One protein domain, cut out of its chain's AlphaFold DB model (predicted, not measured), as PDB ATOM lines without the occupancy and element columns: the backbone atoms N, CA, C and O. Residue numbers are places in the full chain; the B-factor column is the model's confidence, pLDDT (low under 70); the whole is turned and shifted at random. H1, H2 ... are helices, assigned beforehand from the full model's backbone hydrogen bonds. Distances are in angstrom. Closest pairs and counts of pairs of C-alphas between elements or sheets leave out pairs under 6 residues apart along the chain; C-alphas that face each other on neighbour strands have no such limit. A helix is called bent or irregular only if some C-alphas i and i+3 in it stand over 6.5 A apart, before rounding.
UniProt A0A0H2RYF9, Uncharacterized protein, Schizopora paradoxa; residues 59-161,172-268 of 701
ATOM      1  N   ASP A  59      51.952   6.874 -24.721       62.19
ATOM      2  CA  ASP A  59      51.385   7.787 -25.725       62.19
ATOM      3  C   ASP A  59      50.126   7.236 -26.422       62.19
ATOM      4  O   ASP A  59      49.284   7.995 -26.902       62.19
ATOM      5  N   GLY A  60      49.962   5.909 -26.465       65.88
ATOM      6  CA  GLY A  60      48.791   5.264 -27.065       65.88
ATOM      7  C   GLY A  60      47.545   5.384 -26.190       65.88
ATOM      8  O   GLY A  60      46.444   5.573 -26.703       65.88
ATOM      9  N   PHE A  61      47.717   5.331 -24.868       65.00
ATOM     10  CA  PHE A  61      46.609   5.410 -23.921       65.00
ATOM     11  C   PHE A  61      45.968   6.809 -23.908       65.00
ATOM     12  O   PHE A  61      44.746   6.945 -24.027       65.00
ATOM     13  N   THR A  62      46.794   7.861 -23.865       63.84
ATOM     14  CA  THR A  62      46.341   9.259 -23.876       63.84
ATOM     15  C   THR A  62      45.571   9.602 -25.162       63.84
ATOM     16  O   THR A  62      44.535  10.267 -25.122       63.84
ATOM     17  N   ALA A  63      46.033   9.110 -26.319       65.38
ATOM     18  CA  ALA A  63      45.422   9.399 -27.618       65.38
ATOM     19  C   ALA A  63      44.058   8.713 -27.835       65.38
ATOM     20  O   ALA A  63      43.199   9.267 -28.528       65.38
ATOM     21  N   VAL A  64      43.853   7.523 -27.260       64.50
ATOM     22  CA  VAL A  64      42.606   6.751 -27.401       64.50
ATOM     23  C   VAL A  64      41.479   7.369 -26.570       64.50
ATOM     24  O   VAL A  64      40.379   7.573 -27.086       64.50
ATOM     25  N   TRP A  65      41.740   7.752 -25.317       64.19
ATOM     26  CA  TRP A  65      40.666   8.233 -24.438       64.19
ATOM     27  C   TRP A  65      40.113   9.609 -24.858       64.19
ATOM     28  O   TRP A  65      38.896   9.821 -24.818       64.19
ATOM     29  N   MET A  66      40.974  10.516 -25.346       64.19
ATOM     30  CA  MET A  66      40.548  11.845 -25.810       64.19
ATOM     31  C   MET A  66      39.639  11.789 -27.049       64.19
ATOM     32  O   MET A  66      38.885  12.729 -27.297       64.19
ATOM     33  N   LYS A  67      39.686  10.703 -27.836       64.94
ATOM     34  CA  LYS A  67      38.865  10.536 -29.049       64.94
ATOM     35  C   LYS A  67      37.569   9.758 -28.819       64.94
ATOM     36  O   LYS A  67      36.643   9.916 -29.610       64.94
ATOM     37  N   ALA A  68      37.502   8.941 -27.770       58.41
ATOM     38  CA  ALA A  68      36.445   7.946 -27.591       58.41
ATOM     39  C   ALA A  68      35.401   8.292 -26.519       58.41
ATOM     40  O   ALA A  68      34.412   7.574 -26.405       58.41
ATOM     41  N   SER A  69      35.576   9.370 -25.742       58.97
ATOM     42  CA  SER A  69      34.595   9.745 -24.712       58.97
ATOM     43  C   SER A  69      33.238  10.075 -25.357       58.97
ATOM     44  O   SER A  69      33.144  11.070 -26.090       58.97
ATOM     45  N   PRO A  70      32.178   9.276 -25.124       64.88
ATOM     46  CA  PRO A  70      30.882   9.515 -25.741       64.88
ATOM     47  C   PRO A  70      30.345  10.859 -25.257       64.88
ATOM     48  O   PRO A  70      30.079  11.040 -24.070       64.88
ATOM     49  N   LYS A  71      30.159  11.812 -26.177       73.88
ATOM     50  CA  LYS A  71      29.683  13.170 -25.851       73.88
ATOM     51  C   LYS A  71      28.301  13.194 -25.176       73.88
ATOM     52  O   LYS A  71      27.903  14.252 -24.709       73.88
ATOM     53  N   SER A  72      27.582  12.069 -25.154       76.88
ATOM     54  CA  SER A  72      26.210  11.924 -24.658       76.88
ATOM     55  C   SER A  72      26.080  11.354 -23.240       76.88
ATOM     56  O   SER A  72      24.972  11.349 -22.707       76.88
ATOM     57  N   LEU A  73      27.154  10.834 -22.629       80.75
ATOM     58  CA  LEU A  73      27.097  10.299 -21.261       80.75
ATOM     59  C   LEU A  73      27.493  11.403 -20.283       80.75
ATOM     60  O   LEU A  73      28.656  11.789 -20.193       80.75
ATOM     61  N   HIS A  74      26.506  11.936 -19.568       80.00
ATOM     62  CA  HIS A  74      26.674  13.134 -18.747       80.00
ATOM     63  C   HIS A  74      26.699  12.844 -17.246       80.00
ATOM     64  O   HIS A  74      27.109  13.712 -16.478       80.00
ATOM     65  N   SER A  75      26.281  11.650 -16.811       91.88
ATOM     66  CA  SER A  75      26.295  11.272 -15.396       91.88
ATOM     67  C   SER A  75      27.193  10.058 -15.110       91.88
ATOM     68  O   SER A  75      27.295   9.155 -15.945       91.88
ATOM     69  N   PRO A  76      27.807   9.976 -13.912       93.06
ATOM     70  CA  PRO A  76      28.576   8.802 -13.494       93.06
ATOM     71  C   PRO A  76      27.769   7.501 -13.571       93.06
ATOM     72  O   PRO A  76      28.292   6.471 -13.979       93.06
ATOM     73  N   LEU A  77      26.472   7.561 -13.257       93.69
ATOM     74  CA  LEU A  77      25.570   6.413 -13.342       93.69
ATOM     75  C   LEU A  77      25.377   5.928 -14.788       93.69
ATOM     76  O   LEU A  77      25.376   4.727 -15.035       93.69
ATOM     77  N   GLN A  78      25.255   6.845 -15.756       94.50
ATOM     78  CA  GLN A  78      25.165   6.487 -17.175       94.50
ATOM     79  C   GLN A  78      26.444   5.799 -17.663       94.50
ATOM     80  O   GLN A  78      26.366   4.788 -18.357       94.50
ATOM     81  N   ILE A  79      27.612   6.315 -17.266       94.81
ATOM     82  CA  ILE A  79      28.904   5.707 -17.609       94.81
ATOM     83  C   ILE A  79      29.031   4.324 -16.960       94.81
ATOM     84  O   ILE A  79      29.433   3.371 -17.623       94.81
ATOM     85  N   ALA A  80      28.643   4.187 -15.690       95.94
ATOM     86  CA  ALA A  80      28.680   2.907 -14.995       95.94
ATOM     87  C   ALA A  80      27.760   1.867 -15.649       95.94
ATOM     88  O   ALA A  80      28.184   0.743 -15.897       95.94
ATOM     89  N   ASN A  81      26.536   2.249 -16.012       95.81
ATOM     90  CA  ASN A  81      25.605   1.360 -16.711       95.81
ATOM     91  C   ASN A  81      26.123   0.938 -18.091       95.81
ATOM     92  O   ASN A  81      25.920  -0.207 -18.493       95.81
ATOM     93  N   GLU A  82      26.835   1.818 -18.794       95.62
ATOM     94  CA  GLU A  82      27.480   1.460 -20.057       95.62
ATOM     95  C   GLU A  82      28.626   0.456 -19.853       95.62
ATOM     96  O   GLU A  82      28.740  -0.503 -20.616       95.62
ATOM     97  N   ILE A  83      29.417   0.597 -18.781       95.94
ATOM     98  CA  ILE A  83      30.420  -0.409 -18.386       95.94
ATOM     99  C   ILE A  83      29.743  -1.760 -18.109       95.94
ATOM    100  O   ILE A  83      30.168  -2.773 -18.668       95.94
ATOM    101  N   ARG A  84      28.656  -1.781 -17.321       96.56
ATOM    102  CA  ARG A  84      27.872  -2.999 -17.031       96.56
ATOM    103  C   ARG A  84      27.363  -3.666 -18.311       96.56
ATOM    104  O   ARG A  84      27.452  -4.886 -18.456       96.56
ATOM    105  N   ARG A  85      26.866  -2.869 -19.266       95.88
ATOM    106  CA  ARG A  85      26.389  -3.341 -20.575       95.88
ATOM    107  C   ARG A  85      27.519  -3.955 -21.401       95.88
ATOM    108  O   ARG A  85      27.356  -5.055 -21.920       95.88
ATOM    109  N   LEU A  86      28.659  -3.273 -21.517       95.00
ATOM    110  CA  LEU A  86      29.816  -3.762 -22.279       95.00
ATOM    111  C   LEU A  86      30.429  -5.032 -21.677       95.00
ATOM    112  O   LEU A  86      30.942  -5.863 -22.424       95.00
ATOM    113  N   ARG A  87      30.346  -5.196 -20.352       94.62
ATOM    114  CA  ARG A  87      30.807  -6.385 -19.620       94.62
ATOM    115  C   ARG A  87      29.790  -7.522 -19.538       94.62
ATOM    116  O   ARG A  87      30.113  -8.559 -18.966       94.62
ATOM    117  N   GLY A  88      28.582  -7.351 -20.075       95.00
ATOM    118  CA  GLY A  88      27.547  -8.386 -20.012       95.00
ATOM    119  C   GLY A  88      27.115  -8.694 -18.575       95.00
ATOM    120  O   GLY A  88      26.890  -9.849 -18.218       95.00
ATOM    121  N   HIS A  89      27.007  -7.679 -17.708       95.75
ATOM    122  CA  HIS A  89      26.567  -7.886 -16.318       95.75
ATOM    123  C   HIS A  89      25.123  -8.384 -16.212       95.75
ATOM    124  O   HIS A  89      24.779  -9.008 -15.219       95.75
ATOM    125  N   GLY A  90      24.292  -8.148 -17.233       96.19
ATOM    126  CA  GLY A  90      22.956  -8.745 -17.330       96.19
ATOM    127  C   GLY A  90      22.959 -10.219 -17.755       96.19
ATOM    128  O   GLY A  90      21.960 -10.903 -17.571       96.19
ATOM    129  N   GLU A  91      24.071 -10.710 -18.309       96.25
ATOM    130  CA  GLU A  91      24.229 -12.085 -18.812       96.25
ATOM    131  C   GLU A  91      24.985 -12.985 -17.824       96.25
ATOM    132  O   GLU A  91      25.002 -14.204 -17.970       96.25
ATOM    133  N   SER A  92      25.630 -12.388 -16.817       95.75
ATOM    134  CA  SER A  92      26.461 -13.082 -15.836       95.75
ATOM    135  C   SER A  92      26.118 -12.651 -14.416       95.75
ATOM    136  O   SER A  92      25.827 -11.488 -14.147       95.75
ATOM    137  N   THR A  93      26.202 -13.575 -13.466       95.69
ATOM    138  CA  THR A  93      26.122 -13.226 -12.044       95.69
ATOM    139  C   THR A  93      27.464 -12.691 -11.544       95.69
ATOM    140  O   THR A  93      28.517 -12.966 -12.124       95.69
ATOM    141  N   ILE A  94      27.444 -11.960 -10.428       96.12
ATOM    142  CA  ILE A  94      28.669 -11.517  -9.746       96.12
ATOM    143  C   ILE A  94      29.602 -12.704  -9.448       96.12
ATOM    144  O   ILE A  94      30.783 -12.669  -9.781       96.12
ATOM    145  N   TYR A  95      29.056 -13.816  -8.949       95.31
ATOM    146  CA  TYR A  95      29.815 -15.028  -8.628       95.31
ATOM    147  C   TYR A  95      30.500 -15.639  -9.855       95.31
ATOM    148  O   TYR A  95      31.660 -16.036  -9.783       95.31
ATOM    149  N   GLN A  96      29.808 -15.674 -11.001       94.31
ATOM    150  CA  GLN A  96      30.380 -16.161 -12.259       94.31
ATOM    151  C   GLN A  96      31.539 -15.285 -12.733       94.31
ATOM    152  O   GLN A  96      32.532 -15.817 -13.220       94.31
ATOM    153  N   ARG A  97      31.442 -13.959 -12.576       95.19
ATOM    154  CA  ARG A  97      32.532 -13.044 -12.943       95.19
ATOM    155  C   ARG A  97      33.741 -13.203 -12.032       95.19
ATOM    156  O   ARG A  97      34.856 -13.300 -12.535       95.19
ATOM    157  N   HIS A  98      33.535 -13.317 -10.720       94.94
ATOM    158  CA  HIS A  98      34.629 -13.611  -9.794       94.94
ATOM    159  C   HIS A  98      35.271 -14.970 -10.062       94.94
ATOM    160  O   HIS A  98      36.490 -15.073 -10.027       94.94
ATOM    161  N   ARG A  99      34.483 -16.004 -10.377       93.19
ATOM    162  CA  ARG A  99      35.009 -17.316 -10.779       93.19
ATOM    163  C   ARG A  99      35.848 -17.225 -12.050       93.19
ATOM    164  O   ARG A  99      37.025 -17.561 -12.014       93.19
ATOM    165  N   ALA A 100      35.286 -16.652 -13.110       92.31
ATOM    166  CA  ALA A 100      35.962 -16.508 -14.396       92.31
ATOM    167  C   ALA A 100      37.252 -15.675 -14.320       92.31
ATOM    168  O   ALA A 100      38.140 -15.859 -15.142       92.31
ATOM    169  N   PHE A 101      37.362 -14.758 -13.357       92.12
ATOM    170  CA  PHE A 101      38.582 -13.987 -13.121       92.12
ATOM    171  C   PHE A 101      39.745 -14.839 -12.595       92.12
ATOM    172  O   PHE A 101      40.907 -14.538 -12.868       92.12
ATOM    173  N   HIS A 102      39.445 -15.895 -11.838       87.94
ATOM    174  CA  HIS A 102      40.450 -16.834 -11.345       87.94
ATOM    175  C   HIS A 102      40.746 -17.967 -12.337       87.94
ATOM    176  O   HIS A 102      41.792 -18.603 -12.216       87.94
ATOM    177  N   ASP A 103      39.881 -18.179 -13.330       89.25
ATOM    178  CA  ASP A 103      40.110 -19.136 -14.407       89.25
ATOM    179  C   ASP A 103      41.153 -18.568 -15.392       89.25
ATOM    180  O   ASP A 103      40.927 -17.580 -16.101       89.25
ATOM    181  N   GLU A 104      42.343 -19.171 -15.423       80.25
ATOM    182  CA  GLU A 104      43.426 -18.727 -16.300       80.25
ATOM    183  C   GLU A 104      43.011 -18.826 -17.781       80.25
ATOM    184  O   GLU A 104      42.644 -19.891 -18.269       80.25
ATOM    185  N   GLY A 105      43.111 -17.719 -18.528       76.44
ATOM    186  CA  GLY A 105      43.036 -17.745 -19.998       76.44
ATOM    187  C   GLY A 105      41.946 -16.892 -20.645       76.44
ATOM    188  O   GLY A 105      41.924 -16.782 -21.872       76.44
ATOM    189  N   ARG A 106      41.082 -16.216 -19.879       73.56
ATOM    190  CA  ARG A 106      40.080 -15.319 -20.474       73.56
ATOM    191  C   ARG A 106      40.653 -13.932 -20.779       73.56
ATOM    192  O   ARG A 106      40.959 -13.146 -19.889       73.56
ATOM    193  N   SER A 107      40.784 -13.595 -22.062       73.62
ATOM    194  CA  SER A 107      40.997 -12.204 -22.474       73.62
ATOM    195  C   SER A 107      39.692 -11.426 -22.317       73.62
ATOM    196  O   SER A 107      38.687 -11.829 -22.901       73.62
ATOM    197  N   SER A 108      39.702 -10.314 -21.575       74.25
ATOM    198  CA  SER A 108      38.543  -9.416 -21.483       74.25
ATOM    199  C   SER A 108      38.198  -8.863 -22.878       74.25
ATOM    200  O   SER A 108      39.017  -8.139 -23.459       74.25
ATOM    201  N   PRO A 109      37.036  -9.211 -23.463       72.19
ATOM    202  CA  PRO A 109      36.624  -8.641 -24.736       72.19
ATOM    203  C   PRO A 109      36.354  -7.141 -24.555       72.19
ATOM    204  O   PRO A 109      35.748  -6.735 -23.567       72.19
ATOM    205  N   ARG A 110      36.775  -6.325 -25.533       85.81
ATOM    206  CA  ARG A 110      36.494  -4.872 -25.618       85.81
ATOM    207  C   ARG A 110      37.182  -3.980 -24.579       85.81
ATOM    208  O   ARG A 110      36.626  -2.972 -24.147       85.81
ATOM    209  N   LEU A 111      38.422  -4.302 -24.212       88.06
ATOM    210  CA  LEU A 111      39.227  -3.432 -23.346       88.06
ATOM    211  C   LEU A 111      39.324  -1.987 -23.881       88.06
ATOM    212  O   LEU A 111      39.253  -1.042 -23.097       88.06
ATOM    213  N   ASP A 112      39.426  -1.832 -25.204       89.25
ATOM    214  CA  ASP A 112      39.545  -0.532 -25.877       89.25
ATOM    215  C   ASP A 112      38.316   0.367 -25.661       89.25
ATOM    216  O   ASP A 112      38.459   1.584 -25.559       89.25
ATOM    217  N   ASP A 113      37.129  -0.227 -25.511       92.00
ATOM    218  CA  ASP A 113      35.879   0.501 -25.255       92.00
ATOM    219  C   ASP A 113      35.693   0.819 -23.759       92.00
ATOM    220  O   ASP A 113      35.098   1.833 -23.392       92.00
ATOM    221  N   LEU A 114      36.213  -0.037 -22.872       93.62
ATOM    222  CA  LEU A 114      36.063   0.097 -21.417       93.62
ATOM    223  C   LEU A 114      37.013   1.135 -20.817       93.62
ATOM    224  O   LEU A 114      36.637   1.866 -19.900       93.62
ATOM    225  N   VAL A 115      38.242   1.211 -21.333       94.06
ATOM    226  CA  VAL A 115      39.286   2.128 -20.855       94.06
ATOM    227  C   VAL A 115      38.800   3.589 -20.792       94.06
ATOM    228  O   VAL A 115      38.902   4.188 -19.716       94.06
ATOM    229  N   PRO A 116      38.233   4.182 -21.867       93.19
ATOM    230  CA  PRO A 116      37.771   5.569 -21.840       93.19
ATOM    231  C   PRO A 116      36.659   5.810 -20.813       93.19
ATOM    232  O   PRO A 116      36.640   6.856 -20.165       93.19
ATOM    233  N   LEU A 117      35.756   4.842 -20.624       94.00
ATOM    234  CA  LEU A 117      34.654   4.936 -19.662       94.00
ATOM    235  C   LEU A 117      35.169   4.875 -18.219       94.00
ATOM    236  O   LEU A 117      34.807   5.715 -17.391       94.00
ATOM    237  N   CYS A 118      36.071   3.935 -17.923       94.62
ATOM    238  CA  CYS A 118      36.710   3.834 -16.614       94.62
ATOM    239  C   CYS A 118      37.541   5.080 -16.288       94.62
ATOM    240  O   CYS A 118      37.452   5.600 -15.174       94.62
ATOM    241  N   MET A 119      38.300   5.597 -17.259       93.19
ATOM    242  CA  MET A 119      39.059   6.838 -17.108       93.19
ATOM    243  C   MET A 119      38.136   8.037 -16.865       93.19
ATOM    244  O   MET A 119      38.410   8.854 -15.985       93.19
ATOM    245  N   SER A 120      37.006   8.109 -17.573       92.25
ATOM    246  CA  SER A 120      36.004   9.168 -17.391       92.25
ATOM    247  C   SER A 120      35.410   9.172 -15.979       92.25
ATOM    248  O   SER A 120      35.241  10.239 -15.393       92.25
ATOM    249  N   LEU A 121      35.136   7.998 -15.394       92.62
ATOM    250  CA  LEU A 121      34.706   7.897 -13.993       92.62
ATOM    251  C   LEU A 121      35.823   8.312 -13.028       92.62
ATOM    252  O   LEU A 121      35.599   9.097 -12.114       92.62
ATOM    253  N   VAL A 122      37.044   7.822 -13.235       90.88
ATOM    254  CA  VAL A 122      38.182   8.115 -12.349       90.88
ATOM    255  C   VAL A 122      38.544   9.603 -12.326       90.88
ATOM    256  O   VAL A 122      38.896  10.135 -11.273       90.88
ATOM    257  N   THR A 123      38.448  10.276 -13.471       90.00
ATOM    258  CA  THR A 123      38.787  11.700 -13.630       90.00
ATOM    259  C   THR A 123      37.608  12.636 -13.369       90.00
ATOM    260  O   THR A 123      37.753  13.856 -13.472       90.00
ATOM    261  N   TYR A 124      36.443  12.099 -12.994       88.88
ATOM    262  CA  TYR A 124      35.226  12.885 -12.851       88.88
ATOM    263  C   TYR A 124      35.368  13.969 -11.751       88.88
ATOM    264  O   TYR A 124      35.742  13.651 -10.617       88.88
ATOM    265  N   PRO A 125      35.022  15.250 -12.017       77.00
ATOM    266  CA  PRO A 125      35.345  16.372 -11.120       77.00
ATOM    267  C   PRO A 125      34.709  16.312  -9.721       77.00
ATOM    268  O   PRO A 125      35.240  16.878  -8.765       77.00
ATOM    269  N   ARG A 126      33.555  15.648  -9.575       76.25
ATOM    270  CA  ARG A 126      32.796  15.548  -8.313       76.25
ATOM    271  C   ARG A 126      32.957  14.175  -7.668       76.25
ATOM    272  O   ARG A 126      32.066  13.335  -7.764       76.25
ATOM    273  N   ARG A 127      34.078  13.968  -6.974       70.12
ATOM    274  CA  ARG A 127      34.466  12.659  -6.417       70.12
ATOM    275  C   ARG A 127      33.405  12.015  -5.512       70.12
ATOM    276  O   ARG A 127      33.160  10.826  -5.648       70.12
ATOM    277  N   ALA A 128      32.720  12.789  -4.662       76.38
ATOM    278  CA  ALA A 128      31.721  12.258  -3.723       76.38
ATOM    279  C   ALA A 128      30.578  11.473  -4.400       76.38
ATOM    280  O   ALA A 128      30.177  10.437  -3.892       76.38
ATOM    281  N   ILE A 129      30.106  11.932  -5.566       77.19
ATOM    282  CA  ILE A 129      28.991  11.313  -6.312       77.19
ATOM    283  C   ILE A 129      29.457  10.068  -7.087       77.19
ATOM    284  O   ILE A 129      28.660   9.230  -7.492       77.19
ATOM    285  N   VAL A 130      30.762   9.946  -7.327       84.56
ATOM    286  CA  VAL A 130      31.334   8.955  -8.248       84.56
ATOM    287  C   VAL A 130      31.873   7.733  -7.507       84.56
ATOM    288  O   VAL A 130      31.984   6.660  -8.097       84.56
ATOM    289  N   TYR A 131      32.197   7.871  -6.218       87.19
ATOM    290  CA  TYR A 131      32.723   6.761  -5.424       87.19
ATOM    291  C   TYR A 131      31.768   5.577  -5.360       87.19
ATOM    292  O   TYR A 131      32.225   4.446  -5.439       87.19
ATOM    293  N   GLU A 132      30.469   5.836  -5.259       89.12
ATOM    294  CA  GLU A 132      29.452   4.791  -5.183       89.12
ATOM    295  C   GLU A 132      29.423   3.929  -6.463       89.12
ATOM    296  O   GLU A 132      29.743   2.745  -6.355       89.12
ATOM    297  N   PRO A 133      29.235   4.481  -7.683       92.81
ATOM    298  CA  PRO A 133      29.330   3.688  -8.912       92.81
ATOM    299  C   PRO A 133      30.679   2.985  -9.115       92.81
ATOM    300  O   PRO A 133      30.721   1.881  -9.652       92.81
ATOM    301  N   ILE A 134      31.795   3.610  -8.711       93.75
ATOM    302  CA  ILE A 134      33.120   2.979  -8.817       93.75
ATOM    303  C   ILE A 134      33.234   1.786  -7.864       93.75
ATOM    304  O   ILE A 134      33.773   0.756  -8.265       93.75
ATOM    305  N   ASN A 135      32.780   1.922  -6.618       92.19
ATOM    306  CA  ASN A 135      32.872   0.859  -5.624       92.19
ATOM    307  C   ASN A 135      31.953  -0.309  -5.994       92.19
ATOM    308  O   ASN A 135      32.425  -1.441  -5.991       92.19
ATOM    309  N   GLU A 136      30.710  -0.032  -6.403       94.25
ATOM    310  CA  GLU A 136      29.772  -1.047  -6.901       94.25
ATOM    311  C   GLU A 136      30.385  -1.834  -8.063       94.25
ATOM    312  O   GLU A 136      30.524  -3.047  -7.977       94.25
ATOM    313  N   LEU A 137      30.859  -1.152  -9.113       95.94
ATOM    314  CA  LEU A 137      31.500  -1.813 -10.255       95.94
ATOM    315  C   LEU A 137      32.767  -2.583  -9.873       95.94
ATOM    316  O   LEU A 137      33.048  -3.633 -10.447       95.94
ATOM    317  N   SER A 138      33.545  -2.052  -8.927       95.62
ATOM    318  CA  SER A 138      34.750  -2.716  -8.429       95.62
ATOM    319  C   SER A 138      34.416  -4.006  -7.695       95.62
ATOM    320  O   SER A 138      35.188  -4.952  -7.777       95.62
ATOM    321  N   VAL A 139      33.307  -4.053  -6.963       96.06
ATOM    322  CA  VAL A 139      32.845  -5.267  -6.289       96.06
ATOM    323  C   VAL A 139      32.153  -6.211  -7.260       96.06
ATOM    324  O   VAL A 139      32.366  -7.407  -7.176       96.06
ATOM    325  N   GLU A 140      31.370  -5.700  -8.206       96.88
ATOM    326  CA  GLU A 140      30.630  -6.510  -9.170       96.88
ATOM    327  C   GLU A 140      31.526  -7.232 -10.185       96.88
ATOM    328  O   GLU A 140      31.107  -8.263 -10.720       96.88
ATOM    329  N   ASP A 141      32.693  -6.675 -10.524       96.88
ATOM    330  CA  ASP A 141      33.565  -7.194 -11.580       96.88
ATOM    331  C   ASP A 141      35.061  -6.931 -11.295       96.88
ATOM    332  O   ASP A 141      35.529  -5.786 -11.385       96.88
ATOM    333  N   PRO A 142      35.853  -7.979 -11.005       95.44
ATOM    334  CA  PRO A 142      37.269  -7.825 -10.685       95.44
ATOM    335  C   PRO A 142      38.123  -7.299 -11.835       95.44
ATOM    336  O   PRO A 142      39.072  -6.553 -11.578       95.44
ATOM    337  N   ASP A 143      37.770  -7.569 -13.094       94.50
ATOM    338  CA  ASP A 143      38.490  -6.983 -14.231       94.50
ATOM    339  C   ASP A 143      38.348  -5.454 -14.240       94.50
ATOM    340  O   ASP A 143      39.311  -4.726 -14.506       94.50
ATOM    341  N   ILE A 144      37.154  -4.955 -13.904       95.81
ATOM    342  CA  ILE A 144      36.864  -3.521 -13.845       95.81
ATOM    343  C   ILE A 144      37.585  -2.858 -12.671       95.81
ATOM    344  O   ILE A 144      38.139  -1.769 -12.846       95.81
ATOM    345  N   TYR A 145      37.681  -3.518 -11.514       94.94
ATOM    346  CA  TYR A 145      38.518  -3.035 -10.411       94.94
ATOM    347  C   TYR A 145      39.972  -2.812 -10.857       94.94
ATOM    348  O   TYR A 145      40.527  -1.723 -10.663       94.94
ATOM    349  N   PHE A 146      40.591  -3.802 -11.506       93.00
ATOM    350  CA  PHE A 146      41.970  -3.673 -11.990       93.00
ATOM    351  C   PHE A 146      42.119  -2.597 -13.066       93.00
ATOM    352  O   PHE A 146      43.131  -1.882 -13.094       93.00
ATOM    353  N   LEU A 147      41.101  -2.422 -13.906       94.12
ATOM    354  CA  LEU A 147      41.068  -1.354 -14.894       94.12
ATOM    355  C   LEU A 147      40.981   0.032 -14.244       94.12
ATOM    356  O   LEU A 147      41.712   0.937 -14.651       94.12
ATOM    357  N   PHE A 148      40.178   0.200 -13.189       93.88
ATOM    358  CA  PHE A 148      40.150   1.438 -12.408       93.88
ATOM    359  C   PHE A 148      41.496   1.732 -11.749       93.88
ATOM    360  O   PHE A 148      41.941   2.879 -11.775       93.88
ATOM    361  N   GLN A 149      42.177   0.722 -11.198       91.50
ATOM    362  CA  GLN A 149      43.522   0.899 -10.636       91.50
ATOM    363  C   GLN A 149      44.520   1.368 -11.701       91.50
ATOM    364  O   GLN A 149      45.337   2.251 -11.435       91.50
ATOM    365  N   LYS A 150      44.438   0.824 -12.925       91.19
ATOM    366  CA  LYS A 150      45.259   1.271 -14.058       91.19
ATOM    367  C   LYS A 150      44.951   2.723 -14.444       91.19
ATOM    368  O   LYS A 150      45.864   3.544 -14.399       91.19
ATOM    369  N   CYS A 151      43.681   3.044 -14.702       91.88
ATOM    370  CA  CYS A 151      43.254   4.394 -15.083       91.88
ATOM    371  C   CYS A 151      43.634   5.433 -14.015       91.88
ATOM    372  O   CYS A 151      44.049   6.538 -14.337       91.88
ATOM    373  N   ARG A 152      43.547   5.084 -12.724       87.81
ATOM    374  CA  ARG A 152      43.974   5.961 -11.620       87.81
ATOM    375  C   ARG A 152      45.457   6.300 -11.677       87.81
ATOM    376  O   ARG A 152      45.799   7.471 -11.543       87.81
ATOM    377  N   ARG A 153      46.323   5.305 -11.902       88.00
ATOM    378  CA  ARG A 153      47.771   5.531 -12.030       88.00
ATOM    379  C   ARG A 153      48.090   6.444 -13.210       88.00
ATOM    380  O   ARG A 153      48.896   7.355 -13.073       88.00
ATOM    381  N   GLU A 154      47.438   6.233 -14.347       89.44
ATOM    382  CA  GLU A 154      47.630   7.072 -15.537       89.44
ATOM    383  C   GLU A 154      47.121   8.501 -15.310       89.44
ATOM    384  O   GLU A 154      47.854   9.455 -15.566       89.44
ATOM    385  N   ALA A 155      45.933   8.666 -14.721       87.19
ATOM    386  CA  ALA A 155      45.389   9.978 -14.376       87.19
ATOM    387  C   ALA A 155      46.302  10.755 -13.411       87.19
ATOM    388  O   ALA A 155      46.485  11.956 -13.585       87.19
ATOM    389  N   GLN A 156      46.904  10.087 -12.420       85.44
ATOM    390  CA  GLN A 156      47.858  10.700 -11.483       85.44
ATOM    391  C   GLN A 156      49.166  11.140 -12.157       85.44
ATOM    392  O   GLN A 156      49.785  12.110 -11.720       85.44
ATOM    393  N   LEU A 157      49.602  10.437 -13.208       86.94
ATOM    394  CA  LEU A 157      50.800  10.799 -13.970       86.94
ATOM    395  C   LEU A 157      50.565  12.003 -14.892       86.94
ATOM    396  O   LEU A 157      51.506  12.753 -15.156       86.94
ATOM    397  N   GLU A 158      49.344  12.171 -15.403       85.62
ATOM    398  CA  GLU A 158      48.981  13.262 -16.318       85.62
ATOM    399  C   GLU A 158      48.523  14.527 -15.581       85.62
ATOM    400  O   GLU A 158      48.933  15.641 -15.916       85.62
ATOM    401  N   LEU A 159      47.690  14.369 -14.553       78.75
ATOM    402  CA  LEU A 159      47.140  15.463 -13.766       78.75
ATOM    403  C   LEU A 159      48.016  15.638 -12.528       78.75
ATOM    404  O   LEU A 159      47.889  14.870 -11.576       78.75
ATOM    405  N   ARG A 160      48.887  16.661 -12.502       74.44
ATOM    406  CA  ARG A 160      49.534  17.080 -11.244       74.44
ATOM    407  C   ARG A 160      48.417  17.320 -10.223       74.44
ATOM    408  O   ARG A 160      47.631  18.247 -10.439       74.44
ATOM    409  N   PRO A 161      48.297  16.506  -9.159       62.84
ATOM    410  CA  PRO A 161      47.192  16.653  -8.234       62.84
ATOM    411  C   PRO A 161      47.254  18.059  -7.620       62.84
ATOM    412  O   PRO A 161      48.344  18.524  -7.268       62.84
ATOM    413  N   SER A 172      48.855   0.326  -2.395       74.56
ATOM    414  CA  SER A 172      49.640  -0.682  -1.696       74.56
ATOM    415  C   SER A 172      49.252  -2.054  -2.226       74.56
ATOM    416  O   SER A 172      48.060  -2.348  -2.364       74.56
ATOM    417  N   ASP A 173      50.251  -2.898  -2.474       83.62
ATOM    418  CA  ASP A 173      50.067  -4.316  -2.795       83.62
ATOM    419  C   ASP A 173      49.160  -5.019  -1.764       83.62
ATOM    420  O   ASP A 173      48.411  -5.929  -2.115       83.62
ATOM    421  N   ASP A 174      49.128  -4.520  -0.522       83.38
ATOM    422  CA  ASP A 174      48.225  -4.963   0.548       83.38
ATOM    423  C   ASP A 174      46.734  -4.820   0.185       83.38
ATOM    424  O   ASP A 174      45.927  -5.714   0.435       83.38
ATOM    425  N   ILE A 175      46.342  -3.722  -0.471       84.75
ATOM    426  CA  ILE A 175      44.941  -3.501  -0.869       84.75
ATOM    427  C   ILE A 175      44.537  -4.479  -1.953       84.75
ATOM    428  O   ILE A 175      43.439  -5.031  -1.926       84.75
ATOM    429  N   GLN A 176      45.426  -4.678  -2.922       89.50
ATOM    430  CA  GLN A 176      45.201  -5.637  -3.985       89.50
ATOM    431  C   GLN A 176      45.093  -7.054  -3.420       89.50
ATOM    432  O   GLN A 176      44.186  -7.780  -3.817       89.50
ATOM    433  N   ALA A 177      45.961  -7.434  -2.478       89.31
ATOM    434  CA  ALA A 177      45.895  -8.731  -1.814       89.31
ATOM    435  C   ALA A 177      44.546  -8.935  -1.106       89.31
ATOM    436  O   ALA A 177      43.879  -9.942  -1.332       89.31
ATOM    437  N   LYS A 178      44.083  -7.946  -0.334       89.25
ATOM    438  CA  LYS A 178      42.798  -8.023   0.380       89.25
ATOM    439  C   LYS A 178      41.584  -8.006  -0.554       89.25
ATOM    440  O   LYS A 178      40.629  -8.746  -0.330       89.25
ATOM    441  N   TYR A 179      41.635  -7.237  -1.640       92.12
ATOM    442  CA  TYR A 179      40.621  -7.291  -2.698       92.12
ATOM    443  C   TYR A 179      40.537  -8.698  -3.314       92.12
ATOM    444  O   TYR A 179      39.450  -9.243  -3.497       92.12
ATOM    445  N   LEU A 180      41.690  -9.310  -3.605       91.81
ATOM    446  CA  LEU A 180      41.750 -10.664  -4.151       91.81
ATOM    447  C   LEU A 180      41.205 -11.708  -3.171       91.81
ATOM    448  O   LEU A 180      40.615 -12.682  -3.631       91.81
ATOM    449  N   LEU A 181      41.338 -11.508  -1.855       90.94
ATOM    450  CA  LEU A 181      40.704 -12.374  -0.853       90.94
ATOM    451  C   LEU A 181      39.171 -12.305  -0.922       90.94
ATOM    452  O   LEU A 181      38.530 -13.351  -0.975       90.94
ATOM    453  N   TRP A 182      38.580 -11.108  -1.012       93.50
ATOM    454  CA  TRP A 182      37.131 -10.957  -1.217       93.50
ATOM    455  C   TRP A 182      36.665 -11.563  -2.541       93.50
ATOM    456  O   TRP A 182      35.682 -12.301  -2.580       93.50
ATOM    457  N   SER A 183      37.407 -11.319  -3.624       94.19
ATOM    458  CA  SER A 183      37.131 -11.941  -4.922       94.19
ATOM    459  C   SER A 183      37.188 -13.467  -4.840       94.19
ATOM    460  O   SER A 183      36.333 -14.147  -5.405       94.19
ATOM    461  N   LYS A 184      38.160 -14.011  -4.098       91.44
ATOM    462  CA  LYS A 184      38.306 -15.449  -3.867       91.44
ATOM    463  C   LYS A 184      37.160 -16.018  -3.030       91.44
ATOM    464  O   LYS A 184      36.736 -17.137  -3.291       91.44
ATOM    465  N   LEU A 185      36.643 -15.275  -2.051       91.00
ATOM    466  CA  LEU A 185      35.450 -15.670  -1.298       91.00
ATOM    467  C   LEU A 185      34.223 -15.758  -2.224       91.00
ATOM    468  O   LEU A 185      33.491 -16.744  -2.180       91.00
ATOM    469  N   LEU A 186      34.022 -14.772  -3.108       93.31
ATOM    470  CA  LEU A 186      32.881 -14.755  -4.032       93.31
ATOM    471  C   LEU A 186      32.990 -15.766  -5.183       93.31
ATOM    472  O   LEU A 186      31.967 -16.248  -5.673       93.31
ATOM    473  N   SER A 187      34.202 -16.087  -5.637       90.75
ATOM    474  CA  SER A 187      34.422 -17.021  -6.749       90.75
ATOM    475  C   SER A 187      34.169 -18.479  -6.375       90.75
ATOM    476  O   SER A 187      33.841 -19.305  -7.236       90.75
ATOM    477  N   ASN A 188      34.326 -18.800  -5.092       72.94
ATOM    478  CA  ASN A 188      34.712 -20.130  -4.667       72.94
ATOM    479  C   ASN A 188      33.648 -20.845  -3.831       72.94
ATOM    480  O   ASN A 188      33.903 -21.353  -2.741       72.94
ATOM    481  N   THR A 189      32.435 -20.908  -4.372       64.88
ATOM    482  CA  THR A 189      31.284 -21.513  -3.693       64.88
ATOM    483  C   THR A 189      31.360 -23.040  -3.565       64.88
ATOM    484  O   THR A 189      30.531 -23.601  -2.864       64.88
ATOM    485  N   SER A 190      32.304 -23.724  -4.228       62.69
ATOM    486  CA  SER A 190      32.413 -25.196  -4.212       62.69
ATOM    487  C   SER A 190      33.716 -25.750  -3.623       62.69
ATOM    488  O   SER A 190      33.673 -26.798  -2.988       62.69
ATOM    489  N   SER A 191      34.883 -25.099  -3.768       63.56
ATOM    490  CA  SER A 191      36.133 -25.734  -3.292       63.56
ATOM    491  C   SER A 191      36.361 -25.625  -1.782       63.56
ATOM    492  O   SER A 191      37.172 -26.365  -1.233       63.56
ATOM    493  N   TRP A 192      35.628 -24.754  -1.083       67.75
ATOM    494  CA  TRP A 192      35.748 -24.641   0.376       67.75
ATOM    495  C   TRP A 192      35.133 -25.845   1.098       67.75
ATOM    496  O   TRP A 192      35.492 -26.132   2.236       67.75
ATOM    497  N   GLU A 193      34.250 -26.584   0.422       65.50
ATOM    498  CA  GLU A 193      33.645 -27.810   0.943       65.50
ATOM    499  C   GLU A 193      34.580 -29.030   0.801       65.50
ATOM    500  O   GLU A 193      34.438 -30.003   1.538       65.50
ATOM    501  N   LEU A 194      35.590 -28.968  -0.076       61.75
ATOM    502  CA  LEU A 194      36.452 -30.095  -0.461       61.75
ATOM    503  C   LEU A 194      37.851 -30.052   0.185       61.75
ATOM    504  O   LEU A 194      38.870 -30.232  -0.475       61.75
ATOM    505  N   GLY A 195      37.901 -29.857   1.506       67.06
ATOM    506  CA  GLY A 195      39.107 -30.151   2.295       67.06
ATOM    507  C   GLY A 195      40.173 -29.052   2.341       67.06
ATOM    508  O   GLY A 195      41.333 -29.346   2.619       67.06
ATOM    509  N   ALA A 196      39.805 -27.791   2.100       66.06
ATOM    510  CA  ALA A 196      40.718 -26.678   2.349       66.06
ATOM    511  C   ALA A 196      41.149 -26.627   3.833       66.06
ATOM    512  O   ALA A 196      40.350 -26.861   4.746       66.06
ATOM    513  N   ASP A 197      42.433 -26.326   4.043       79.06
ATOM    514  CA  ASP A 197      43.065 -26.206   5.357       79.06
ATOM    515  C   ASP A 197      42.345 -25.151   6.217       79.06
ATOM    516  O   ASP A 197      42.138 -24.009   5.793       79.06
ATOM    517  N   PHE A 198      41.943 -25.547   7.427       77.25
ATOM    518  CA  PHE A 198      41.241 -24.682   8.374       77.25
ATOM    519  C   PHE A 198      42.093 -23.467   8.760       77.25
ATOM    520  O   PHE A 198      41.562 -22.363   8.873       77.25
ATOM    521  N   GLU A 199      43.412 -23.638   8.868       82.88
ATOM    522  CA  GLU A 199      44.333 -22.542   9.185       82.88
ATOM    523  C   GLU A 199      44.384 -21.499   8.062       82.88
ATOM    524  O   GLU A 199      44.395 -20.293   8.314       82.88
ATOM    525  N   ALA A 200      44.313 -21.936   6.801       82.69
ATOM    526  CA  ALA A 200      44.247 -21.025   5.662       82.69
ATOM    527  C   ALA A 200      42.923 -20.239   5.623       82.69
ATOM    528  O   ALA A 200      42.915 -19.059   5.254       82.69
ATOM    529  N   MET A 201      41.806 -20.865   6.019       79.19
ATOM    530  CA  MET A 201      40.518 -20.175   6.166       79.19
ATOM    531  C   MET A 201      40.562 -19.144   7.292       79.19
ATOM    532  O   MET A 201      40.140 -18.009   7.084       79.19
ATOM    533  N   LYS A 202      41.123 -19.508   8.449       84.00
ATOM    534  CA  LYS A 202      41.267 -18.608   9.595       84.00
ATOM    535  C   LYS A 202      42.154 -17.408   9.265       84.00
ATOM    536  O   LYS A 202      41.717 -16.275   9.402       84.00
ATOM    537  N   SER A 203      43.329 -17.641   8.678       86.62
ATOM    538  CA  SER A 203      44.215 -16.566   8.212       86.62
ATOM    539  C   SER A 203      43.546 -15.648   7.176       86.62
ATOM    540  O   SER A 203      43.779 -14.435   7.161       86.62
ATOM    541  N   SER A 204      42.675 -16.206   6.323       84.50
ATOM    542  CA  SER A 204      41.864 -15.413   5.392       84.50
ATOM    543  C   SER A 204      40.811 -14.578   6.128       84.50
ATOM    544  O   SER A 204      40.623 -13.422   5.756       84.50
ATOM    545  N   SER A 205      40.173 -15.120   7.174       85.69
ATOM    546  CA  SER A 205      39.255 -14.387   8.063       85.69
ATOM    547  C   SER A 205      39.932 -13.168   8.668       85.69
ATOM    548  O   SER A 205      39.494 -12.049   8.421       85.69
ATOM    549  N   ASP A 206      41.058 -13.378   9.354       88.31
ATOM    550  CA  ASP A 206      41.803 -12.324  10.050       88.31
ATOM    551  C   ASP A 206      42.237 -11.226   9.059       88.31
ATOM    552  O   ASP A 206      42.191 -10.024   9.330       88.31
ATOM    553  N   SER A 207      42.612 -11.624   7.839       88.56
ATOM    554  CA  SER A 207      42.981 -10.688   6.773       88.56
ATOM    555  C   SER A 207      41.794  -9.860   6.259       88.56
ATOM    556  O   SER A 207      41.964  -8.678   5.926       88.56
ATOM    557  N   LEU A 208      40.601 -10.459   6.172       89.69
ATOM    558  CA  LEU A 208      39.359  -9.783   5.780       89.69
ATOM    559  C   LEU A 208      38.845  -8.866   6.899       89.69
ATOM    560  O   LEU A 208      38.389  -7.756   6.612       89.69
ATOM    561  N   GLU A 209      38.996  -9.267   8.158       88.44
ATOM    562  CA  GLU A 209      38.699  -8.446   9.333       88.44
ATOM    563  C   GLU A 209      39.565  -7.175   9.341       88.44
ATOM    564  O   GLU A 209      39.055  -6.048   9.347       88.44
ATOM    565  N   LEU A 210      40.889  -7.328   9.204       87.38
ATOM    566  CA  LEU A 210      41.823  -6.200   9.098       87.38
ATOM    567  C   LEU A 210      41.482  -5.264   7.924       87.38
ATOM    568  O   LEU A 210      41.761  -4.059   7.968       87.38
ATOM    569  N   PHE A 211      40.871  -5.787   6.857       85.94
ATOM    570  CA  PHE A 211      40.390  -4.977   5.739       85.94
ATOM    571  C   PHE A 211      39.181  -4.108   6.127       85.94
ATOM    572  O   PHE A 211      39.136  -2.941   5.731       85.94
ATOM    573  N   MET A 212      38.245  -4.609   6.945       86.31
ATOM    574  CA  MET A 212      37.123  -3.816   7.483       86.31
ATOM    575  C   MET A 212      37.579  -2.715   8.446       86.31
ATOM    576  O   MET A 212      37.024  -1.613   8.452       86.31
ATOM    577  N   GLN A 213      38.633  -2.968   9.220       86.12
ATOM    578  CA  GLN A 213      39.174  -1.987  10.164       86.12
ATOM    579  C   GLN A 213      39.934  -0.839   9.467       86.12
ATOM    580  O   GLN A 213      40.082   0.253  10.034       86.12
ATOM    581  N   SER A 214      40.377  -1.045   8.220       86.75
ATOM    582  CA  SER A 214      41.116  -0.053   7.435       86.75
ATOM    583  C   SER A 214      40.238   1.128   7.006       86.75
ATOM    584  O   SER A 214      39.275   0.995   6.245       86.75
ATOM    585  N   ARG A 215      40.632   2.339   7.428       82.69
ATOM    586  CA  ARG A 215      39.911   3.600   7.158       82.69
ATOM    587  C   ARG A 215      39.633   3.842   5.670       82.69
ATOM    588  O   ARG A 215      38.595   4.410   5.335       82.69
ATOM    589  N   ASN A 216      40.549   3.416   4.800       80.12
ATOM    590  CA  ASN A 216      40.484   3.669   3.359       80.12
ATOM    591  C   ASN A 216      39.729   2.582   2.582       80.12
ATOM    592  O   ASN A 216      39.337   2.823   1.444       80.12
ATOM    593  N   LEU A 217      39.536   1.399   3.174       82.44
ATOM    594  CA  LEU A 217      39.079   0.206   2.453       82.44
ATOM    595  C   LEU A 217      37.754  -0.358   2.930       82.44
ATOM    596  O   LEU A 217      37.079  -1.021   2.151       82.44
ATOM    597  N   ARG A 218      37.340  -0.008   4.146       87.12
ATOM    598  CA  ARG A 218      36.062  -0.419   4.733       87.12
ATOM    599  C   ARG A 218      34.855  -0.291   3.799       87.12
ATOM    600  O   ARG A 218      33.984  -1.146   3.819       87.12
ATOM    601  N   TYR A 219      34.812   0.743   2.954       87.69
ATOM    602  CA  TYR A 219      33.698   0.943   2.024       87.69
ATOM    603  C   TYR A 219      33.601  -0.191   1.005       87.69
ATOM    604  O   TYR A 219      32.504  -0.655   0.738       87.69
ATOM    605  N   LEU A 220      34.734  -0.683   0.491       89.75
ATOM    606  CA  LEU A 220      34.733  -1.838  -0.406       89.75
ATOM    607  C   LEU A 220      34.267  -3.095   0.330       89.75
ATOM    608  O   LEU A 220      33.480  -3.849  -0.229       89.75
ATOM    609  N   SER A 221      34.681  -3.300   1.585       92.56
ATOM    610  CA  SER A 221      34.190  -4.422   2.398       92.56
ATOM    611  C   SER A 221      32.671  -4.392   2.549       92.56
ATOM    612  O   SER A 221      32.022  -5.425   2.416       92.56
ATOM    613  N   PHE A 222      32.096  -3.210   2.796       92.94
ATOM    614  CA  PHE A 222      30.648  -3.048   2.939       92.94
ATOM    615  C   PHE A 222      29.900  -3.324   1.638       92.94
ATOM    616  O   PHE A 222      28.771  -3.795   1.697       92.94
ATOM    617  N   GLU A 223      30.503  -3.046   0.481       94.62
ATOM    618  CA  GLU A 223      29.934  -3.415  -0.821       94.62
ATOM    619  C   GLU A 223      30.055  -4.925  -1.090       94.62
ATOM    620  O   GLU A 223      29.126  -5.532  -1.614       94.62
ATOM    621  N   PHE A 224      31.151  -5.575  -0.683       96.00
ATOM    622  CA  PHE A 224      31.323  -7.025  -0.843       96.00
ATOM    623  C   PHE A 224      30.392  -7.853   0.050       96.00
ATOM    624  O   PHE A 224      29.899  -8.908  -0.366       96.00
ATOM    625  N   LEU A 225      30.169  -7.397   1.283       96.44
ATOM    626  CA  LEU A 225      29.512  -8.174   2.331       96.44
ATOM    627  C   LEU A 225      28.103  -8.673   1.952       96.44
ATOM    628  O   LEU A 225      27.867  -9.874   2.110       96.44
ATOM    629  N   PRO A 226      27.182  -7.859   1.392       97.44
ATOM    630  CA  PRO A 226      25.882  -8.362   0.961       97.44
ATOM    631  C   PRO A 226      25.997  -9.522  -0.030       97.44
ATOM    632  O   PRO A 226      25.249 -10.494   0.070       97.44
ATOM    633  N   HIS A 227      26.936  -9.455  -0.975       96.94
ATOM    634  CA  HIS A 227      27.120 -10.505  -1.975       96.94
ATOM    635  C   HIS A 227      27.680 -11.787  -1.367       96.94
ATOM    636  O   HIS A 227      27.230 -12.871  -1.744       96.94
ATOM    637  N   ALA A 228      28.593 -11.672  -0.399       96.00
ATOM    638  CA  ALA A 228      29.087 -12.810   0.368       96.00
ATOM    639  C   ALA A 228      27.958 -13.461   1.187       96.00
ATOM    640  O   ALA A 228      27.788 -14.679   1.152       96.00
ATOM    641  N   LEU A 229      27.110 -12.654   1.832       96.94
ATOM    642  CA  LEU A 229      25.941 -13.120   2.585       96.94
ATOM    643  C   LEU A 229      24.858 -13.762   1.711       96.94
ATOM    644  O   LEU A 229      24.049 -14.526   2.227       96.94
ATOM    645  N   ALA A 230      24.835 -13.520   0.399       96.19
ATOM    646  CA  ALA A 230      23.919 -14.204  -0.517       96.19
ATOM    647  C   ALA A 230      24.403 -15.606  -0.939       96.19
ATOM    648  O   ALA A 230      23.605 -16.399  -1.441       96.19
ATOM    649  N   ILE A 231      25.674 -15.953  -0.706       93.56
ATOM    650  CA  ILE A 231      26.209 -17.277  -1.051       93.56
ATOM    651  C   ILE A 231      25.585 -18.336  -0.141       93.56
ATOM    652  O   ILE A 231      25.575 -18.197   1.082       93.56
ATOM    653  N   LYS A 232      25.094 -19.431  -0.723       92.31
ATOM    654  CA  LYS A 232      24.669 -20.612   0.038       92.31
ATOM    655  C   LYS A 232      25.913 -21.391   0.470       92.31
ATOM    656  O   LYS A 232      26.552 -22.012  -0.369       92.31
ATOM    657  N   VAL A 233      26.256 -21.319   1.754       90.19
ATOM    658  CA  VAL A 233      27.415 -21.999   2.360       90.19
ATOM    659  C   VAL A 233      26.972 -22.874   3.533       90.19
ATOM    660  O   VAL A 233      25.966 -22.577   4.178       90.19
ATOM    661  N   ARG A 234      27.725 -23.942   3.821       90.94
ATOM    662  CA  ARG A 234      27.513 -24.851   4.962       90.94
ATOM    663  C   ARG A 234      28.833 -25.116   5.701       90.94
ATOM    664  O   ARG A 234      29.909 -24.784   5.200       90.94
ATOM    665  N   GLY A 235      28.754 -25.704   6.896       90.75
ATOM    666  CA  GLY A 235      29.922 -26.149   7.668       90.75
ATOM    667  C   GLY A 235      30.933 -25.030   7.953       90.75
ATOM    668  O   GLY A 235      30.560 -23.933   8.363       90.75
ATOM    669  N   LYS A 236      32.223 -25.289   7.703       87.50
ATOM    670  CA  LYS A 236      33.327 -24.348   7.986       87.50
ATOM    671  C   LYS A 236      33.181 -23.001   7.268       87.50
ATOM    672  O   LYS A 236      33.476 -21.963   7.850       87.50
ATOM    673  N   SER A 237      32.676 -23.003   6.035       87.00
ATOM    674  CA  SER A 237      32.436 -21.777   5.262       87.00
ATOM    675  C   SER A 237      31.350 -20.898   5.886       87.00
ATOM    676  O   SER A 237      31.445 -19.673   5.832       87.00
ATOM    677  N   LEU A 238      30.329 -21.510   6.499       92.06
ATOM    678  CA  LEU A 238      29.291 -20.789   7.239       92.06
ATOM    679  C   LEU A 238      29.867 -20.151   8.509       92.06
ATOM    680  O   LEU A 238      29.568 -18.992   8.778       92.06
ATOM    681  N   ALA A 239      30.729 -20.871   9.236       91.62
ATOM    682  CA  ALA A 239      31.414 -20.349  10.420       91.62
ATOM    683  C   ALA A 239      32.324 -19.154  10.082       91.62
ATOM    684  O   ALA A 239      32.274 -18.132  10.760       91.62
ATOM    685  N   LEU A 240      33.090 -19.238   8.988       90.31
ATOM    686  CA  LEU A 240      33.908 -18.124   8.497       90.31
ATOM    687  C   LEU A 240      33.047 -16.907   8.122       90.31
ATOM    688  O   LEU A 240      33.334 -15.784   8.527       90.31
ATOM    689  N   LEU A 241      31.952 -17.118   7.387       93.81
ATOM    690  CA  LEU A 241      31.044 -16.028   7.030       93.81
ATOM    691  C   LEU A 241      30.358 -15.409   8.261       93.81
ATOM    692  O   LEU A 241      30.133 -14.202   8.281       93.81
ATOM    693  N   SER A 242      30.049 -16.217   9.278       94.94
ATOM    694  CA  SER A 242      29.521 -15.757  10.567       94.94
ATOM    695  C   SER A 242      30.535 -14.892  11.318       94.94
ATOM    696  O   SER A 242      30.168 -13.817  11.778       94.94
ATOM    697  N   ALA A 243      31.813 -15.289  11.364       93.44
ATOM    698  CA  ALA A 243      32.874 -14.484  11.973       93.44
ATOM    699  C   ALA A 243      32.995 -13.105  11.302       93.44
ATOM    700  O   ALA A 243      32.867 -12.081  11.966       93.44
ATOM    701  N   ILE A 244      33.084 -13.079   9.966       94.00
ATOM    702  CA  ILE A 244      33.139 -11.837   9.174       94.00
ATOM    703  C   ILE A 244      31.917 -10.939   9.443       94.00
ATOM    704  O   ILE A 244      32.031  -9.713   9.490       94.00
ATOM    705  N   TRP A 245      30.730 -11.535   9.585       96.44
ATOM    706  CA  TRP A 245      29.505 -10.806   9.909       96.44
ATOM    707  C   TRP A 245      29.521 -10.232  11.329       96.44
ATOM    708  O   TRP A 245      29.170  -9.067  11.511       96.44
ATOM    709  N   ASN A 246      29.961 -11.009  12.319       94.62
ATOM    710  CA  ASN A 246      30.081 -10.559  13.706       94.62
ATOM    711  C   ASN A 246      31.054  -9.385  13.834       94.62
ATOM    712  O   ASN A 246      30.713  -8.388  14.468       94.62
ATOM    713  N   ASP A 247      32.200  -9.446  13.155       91.81
ATOM    714  CA  ASP A 247      33.171  -8.347  13.125       91.81
ATOM    715  C   ASP A 247      32.576  -7.086  12.493       91.81
ATOM    716  O   ASP A 247      32.818  -5.965  12.948       91.81
ATOM    717  N   PHE A 248      31.752  -7.253  11.454       93.88
ATOM    718  CA  PHE A 248      31.021  -6.147  10.847       93.88
ATOM    719  C   PHE A 248      29.976  -5.546  11.799       93.88
ATOM    720  O   PHE A 248      29.896  -4.322  11.902       93.88
ATOM    721  N   ILE A 249      29.196  -6.366  12.508       94.75
ATOM    722  CA  ILE A 249      28.230  -5.883  13.505       94.75
ATOM    723  C   ILE A 249      28.952  -5.139  14.631       94.75
ATOM    724  O   ILE A 249      28.599  -3.996  14.914       94.75
ATOM    725  N   PHE A 250      30.020  -5.718  15.182       91.75
ATOM    726  CA  PHE A 250      30.868  -5.076  16.187       91.75
ATOM    727  C   PHE A 250      31.460  -3.749  15.687       91.75
ATOM    728  O   PHE A 250      31.519  -2.740  16.390       91.75
ATOM    729  N   TYR A 251      31.863  -3.700  14.418       90.06
ATOM    730  CA  TYR A 251      32.326  -2.464  13.808       90.06
ATOM    731  C   TYR A 251      31.231  -1.389  13.758       90.06
ATOM    732  O   TYR A 251      31.497  -0.218  14.048       90.06
ATOM    733  N   VAL A 252      30.014  -1.768  13.350       90.56
ATOM    734  CA  VAL A 252      28.860  -0.859  13.286       90.56
ATOM    735  C   VAL A 252      28.555  -0.295  14.671       90.56
ATOM    736  O   VAL A 252      28.272   0.902  14.775       90.56
ATOM    737  N   THR A 253      28.689  -1.111  15.722       89.25
ATOM    738  CA  THR A 253      28.450  -0.681  17.101       89.25
ATOM    739  C   THR A 253      29.518   0.258  17.641       89.25
ATOM    740  O   THR A 253      29.171   1.264  18.253       89.25
ATOM    741  N   GLU A 254      30.795   0.000  17.361       88.12
ATOM    742  CA  GLU A 254      31.917   0.803  17.873       88.12
ATOM    743  C   GLU A 254      32.156   2.109  17.092       88.12
ATOM    744  O   GLU A 254      32.628   3.110  17.636       88.12
ATOM    745  N   ARG A 255      31.893   2.128  15.775       78.19
ATOM    746  CA  ARG A 255      32.336   3.212  14.870       78.19
ATOM    747  C   ARG A 255      31.194   3.856  14.090       78.19
ATOM    748  O   ARG A 255      31.227   3.988  12.863       78.19
ATOM    749  N   PHE A 256      30.247   4.387  14.850       68.75
ATOM    750  CA  PHE A 256      28.992   5.003  14.413       68.75
ATOM    751  C   PHE A 256      29.082   6.098  13.315       68.75
ATOM    752  O   PHE A 256      28.135   6.327  12.561       68.75
ATOM    753  N   THR A 257      30.211   6.792  13.168       76.81
ATOM    754  CA  THR A 257      30.287   8.028  12.359       76.81
ATOM    755  C   THR A 257      30.320   7.828  10.839       76.81
ATOM    756  O   THR A 257      30.250   8.807  10.096       76.81
ATOM    757  N   SER A 258      30.440   6.596  10.337       76.38
ATOM    758  CA  SER A 258      30.588   6.332   8.899       76.38
ATOM    759  C   SER A 258      29.266   5.886   8.260       76.38
ATOM    760  O   SER A 258      28.915   4.724   8.405       76.38
ATOM    761  N   PRO A 259      28.556   6.720   7.476       77.50
ATOM    762  CA  PRO A 259      27.243   6.364   6.922       77.50
ATOM    763  C   PRO A 259      27.286   5.306   5.804       77.50
ATOM    764  O   PRO A 259      26.245   4.822   5.382       77.50
ATOM    765  N   GLY A 260      28.463   4.929   5.295       82.62
ATOM    766  CA  GLY A 260      28.559   4.044   4.125       82.62
ATOM    767  C   GLY A 260      27.961   2.642   4.316       82.62
ATOM    768  O   GLY A 260      27.497   2.054   3.350       82.62
ATOM    769  N   TRP A 261      27.937   2.110   5.542       89.44
ATOM    770  CA  TRP A 261      27.443   0.752   5.794       89.44
ATOM    771  C   TRP A 261      25.912   0.647   5.732       89.44
ATOM    772  O   TRP A 261      25.388  -0.397   5.347       89.44
ATOM    773  N   ILE A 262      25.177   1.712   6.087       92.31
ATOM    774  CA  ILE A 262      23.718   1.627   6.261       92.31
ATOM    775  C   ILE A 262      22.991   1.375   4.937       92.31
ATOM    776  O   ILE A 262      21.998   0.653   4.921       92.31
ATOM    777  N   LYS A 263      23.537   1.872   3.817       90.81
ATOM    778  CA  LYS A 263      23.011   1.613   2.468       90.81
ATOM    779  C   LYS A 263      22.906   0.108   2.182       90.81
ATOM    780  O   LYS A 263      21.940  -0.338   1.572       90.81
ATOM    781  N   ASN A 264      23.875  -0.666   2.667       93.44
ATOM    782  CA  ASN A 264      23.987  -2.090   2.375       93.44
ATOM    783  C   ASN A 264      23.363  -2.980   3.453       93.44
ATOM    784  O   ASN A 264      23.116  -4.153   3.192       93.44
ATOM    785  N   MET A 265      23.031  -2.431   4.624       95.12
ATOM    786  CA  MET A 265      22.482  -3.199   5.745       95.12
ATOM    787  C   MET A 265      21.175  -3.917   5.379       95.12
ATOM    788  O   MET A 265      21.025  -5.112   5.630       95.12
ATOM    789  N   ASN A 266      20.254  -3.221   4.706       94.88
ATOM    790  CA  ASN A 266      18.984  -3.800   4.262       94.88
ATOM    791  C   ASN A 266      19.207  -4.982   3.293       94.88
ATOM    792  O   ASN A 266      18.532  -6.008   3.378       94.88
ATOM    793  N   LEU A 267      20.201  -4.860   2.404       95.56
ATOM    794  CA  LEU A 267      20.576  -5.909   1.456       95.56
ATOM    795  C   LEU A 267      21.285  -7.086   2.146       95.56
ATOM    796  O   LEU A 267      21.015  -8.230   1.786       95.56
ATOM    797  N   CYS A 268      22.130  -6.833   3.153       97.56
ATOM    798  CA  CYS A 268      22.749  -7.874   3.978       97.56
ATOM    799  C   CYS A 268      21.688  -8.766   4.630       97.56
ATOM    800  O   CYS A 268      21.684  -9.973   4.390       97.56
TER     801      CYS A 268
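AT A GLANCE: This is residues 59 to 161 and 172 to 268 of the 701 residues of an uncharacterized protein of Schizopora paradoxa (UniProt A0A0H2RYF9). Two groups of helices meet near the middle of the body: H2, H4, H5 and H6 on one side, with H1 crossing H4 at the far end, and H7, H8, H9 and H11 on the other, with H10 at the opposite end. Where the groups meet, H5 packs on H9, and the short H3 bridges them by touching H6 and H7. The printed part has 200 residues with eleven named helices, H1 to H11 in order along the chain, and no named strand; the class is all helix. The whole is compact, with a radius of gyration of the C-alphas of 17.8 A and spans of 52 by 42 by 29 A.

HOW THE PARTS SIT: H1, residues 59 to 68, touches H4, residues 111 to 122, about perpendicular at 81 degrees; their closest C-alphas, Trp 65 and Pro 116, are 4.7 A apart. H2, residues 76 to 86, touches H4 at a shallow tilt of 18 degrees, opposite ways, closest at the C-alphas of Ile 79 and Leu 117, 6.2 A. H2 also touches H5, residues 127 to 140, at a shallow tilt of 21 degrees, the same way, with C-alphas 76 and 130 closest at 5.9 A. H3, residues 94 to 102, touches H7, residues 173 to 187, at a steep tilt of 60 degrees, opposite ways, the C-alphas of Arg 99 and Ser 187 closest at 4.1 A. H3 touches residues 142 to 143 alone of H6, residues 142 to 158, with C-alphas 98 and 142 closest at 6.4 A. H4 touches H6 at a steep tilt of 64 degrees, the same way, closest at C-alphas 119 and 151, 5.3 A. H5 and H6 touch only at the corner, C-alphas 138 and 145 being closest at 4.3 A. H9, residues 218 to 229, is the hub, touching four helices. Residues 135 to 139 of H5 touch it at a steep tilt of 35.2 degrees, only just past shallow, the same way, with C-alphas 139 and 224 closest at 5.9 A. Residues 182 to 186 of H7 touch it at a shallow tilt of 15 degrees, closest at C-alphas 186 and 228, 6.1 A. H8, residues 198 to 213, touches H9 only at the corner, with C-alphas 212 and 218 closest at 4.5 A. H11, residues 259 to 268, touches H9 at a shallow tilt of 5 degrees, the same way, C-alphas 226 and 268 being closest at 4.4 A. H8 touches H10, residues 235 to 254, at a shallow tilt of 21 degrees, the same way, closest at C-alphas 209 and 244, 6.5 A. Every O i to N i+4 pair is within hydrogen-bond range in H2, H6, H7, H8 and H10, against 4 of 6 in H1, 4 of 5 in H3, 6 of 8 in H4, 8 of 10 in H5, 6 of 8 in H9 and 2 of 6 in H11, where 5 of 7 O i to N i+3 pairs are within range.

IN THESE COORDINATES: H1 begins at C-alpha 59, (51.385, 7.787, -25.725). From first to last C-alpha, H5 measures 19.7 A, H6 24.8 A, H7 20.5 A, H8 22.9 A and H10, the longest by residues, 28.9 A. H5, H9 and H11 are only just irregular: C-alphas 129 and 132 are 6.6 A apart, 223 and 226 6.6 A, and 263 and 266 7.0 A. H11 ends at C-alpha 268, (22.749, -7.874, 3.978).

THE WHOLE: The two C-alphas farthest apart, those of Lys 67 and Gly 235, are 52.7 A apart. Residues 162 to 171 are not printed, and C-alphas 161 and 172 are 18.7 A apart across this cut. Of the links printed whole, none is long. The mean pLDDT of the printed part is 86.6; residues 59 to 70, 161, 189 to 196 and 256 are under 70.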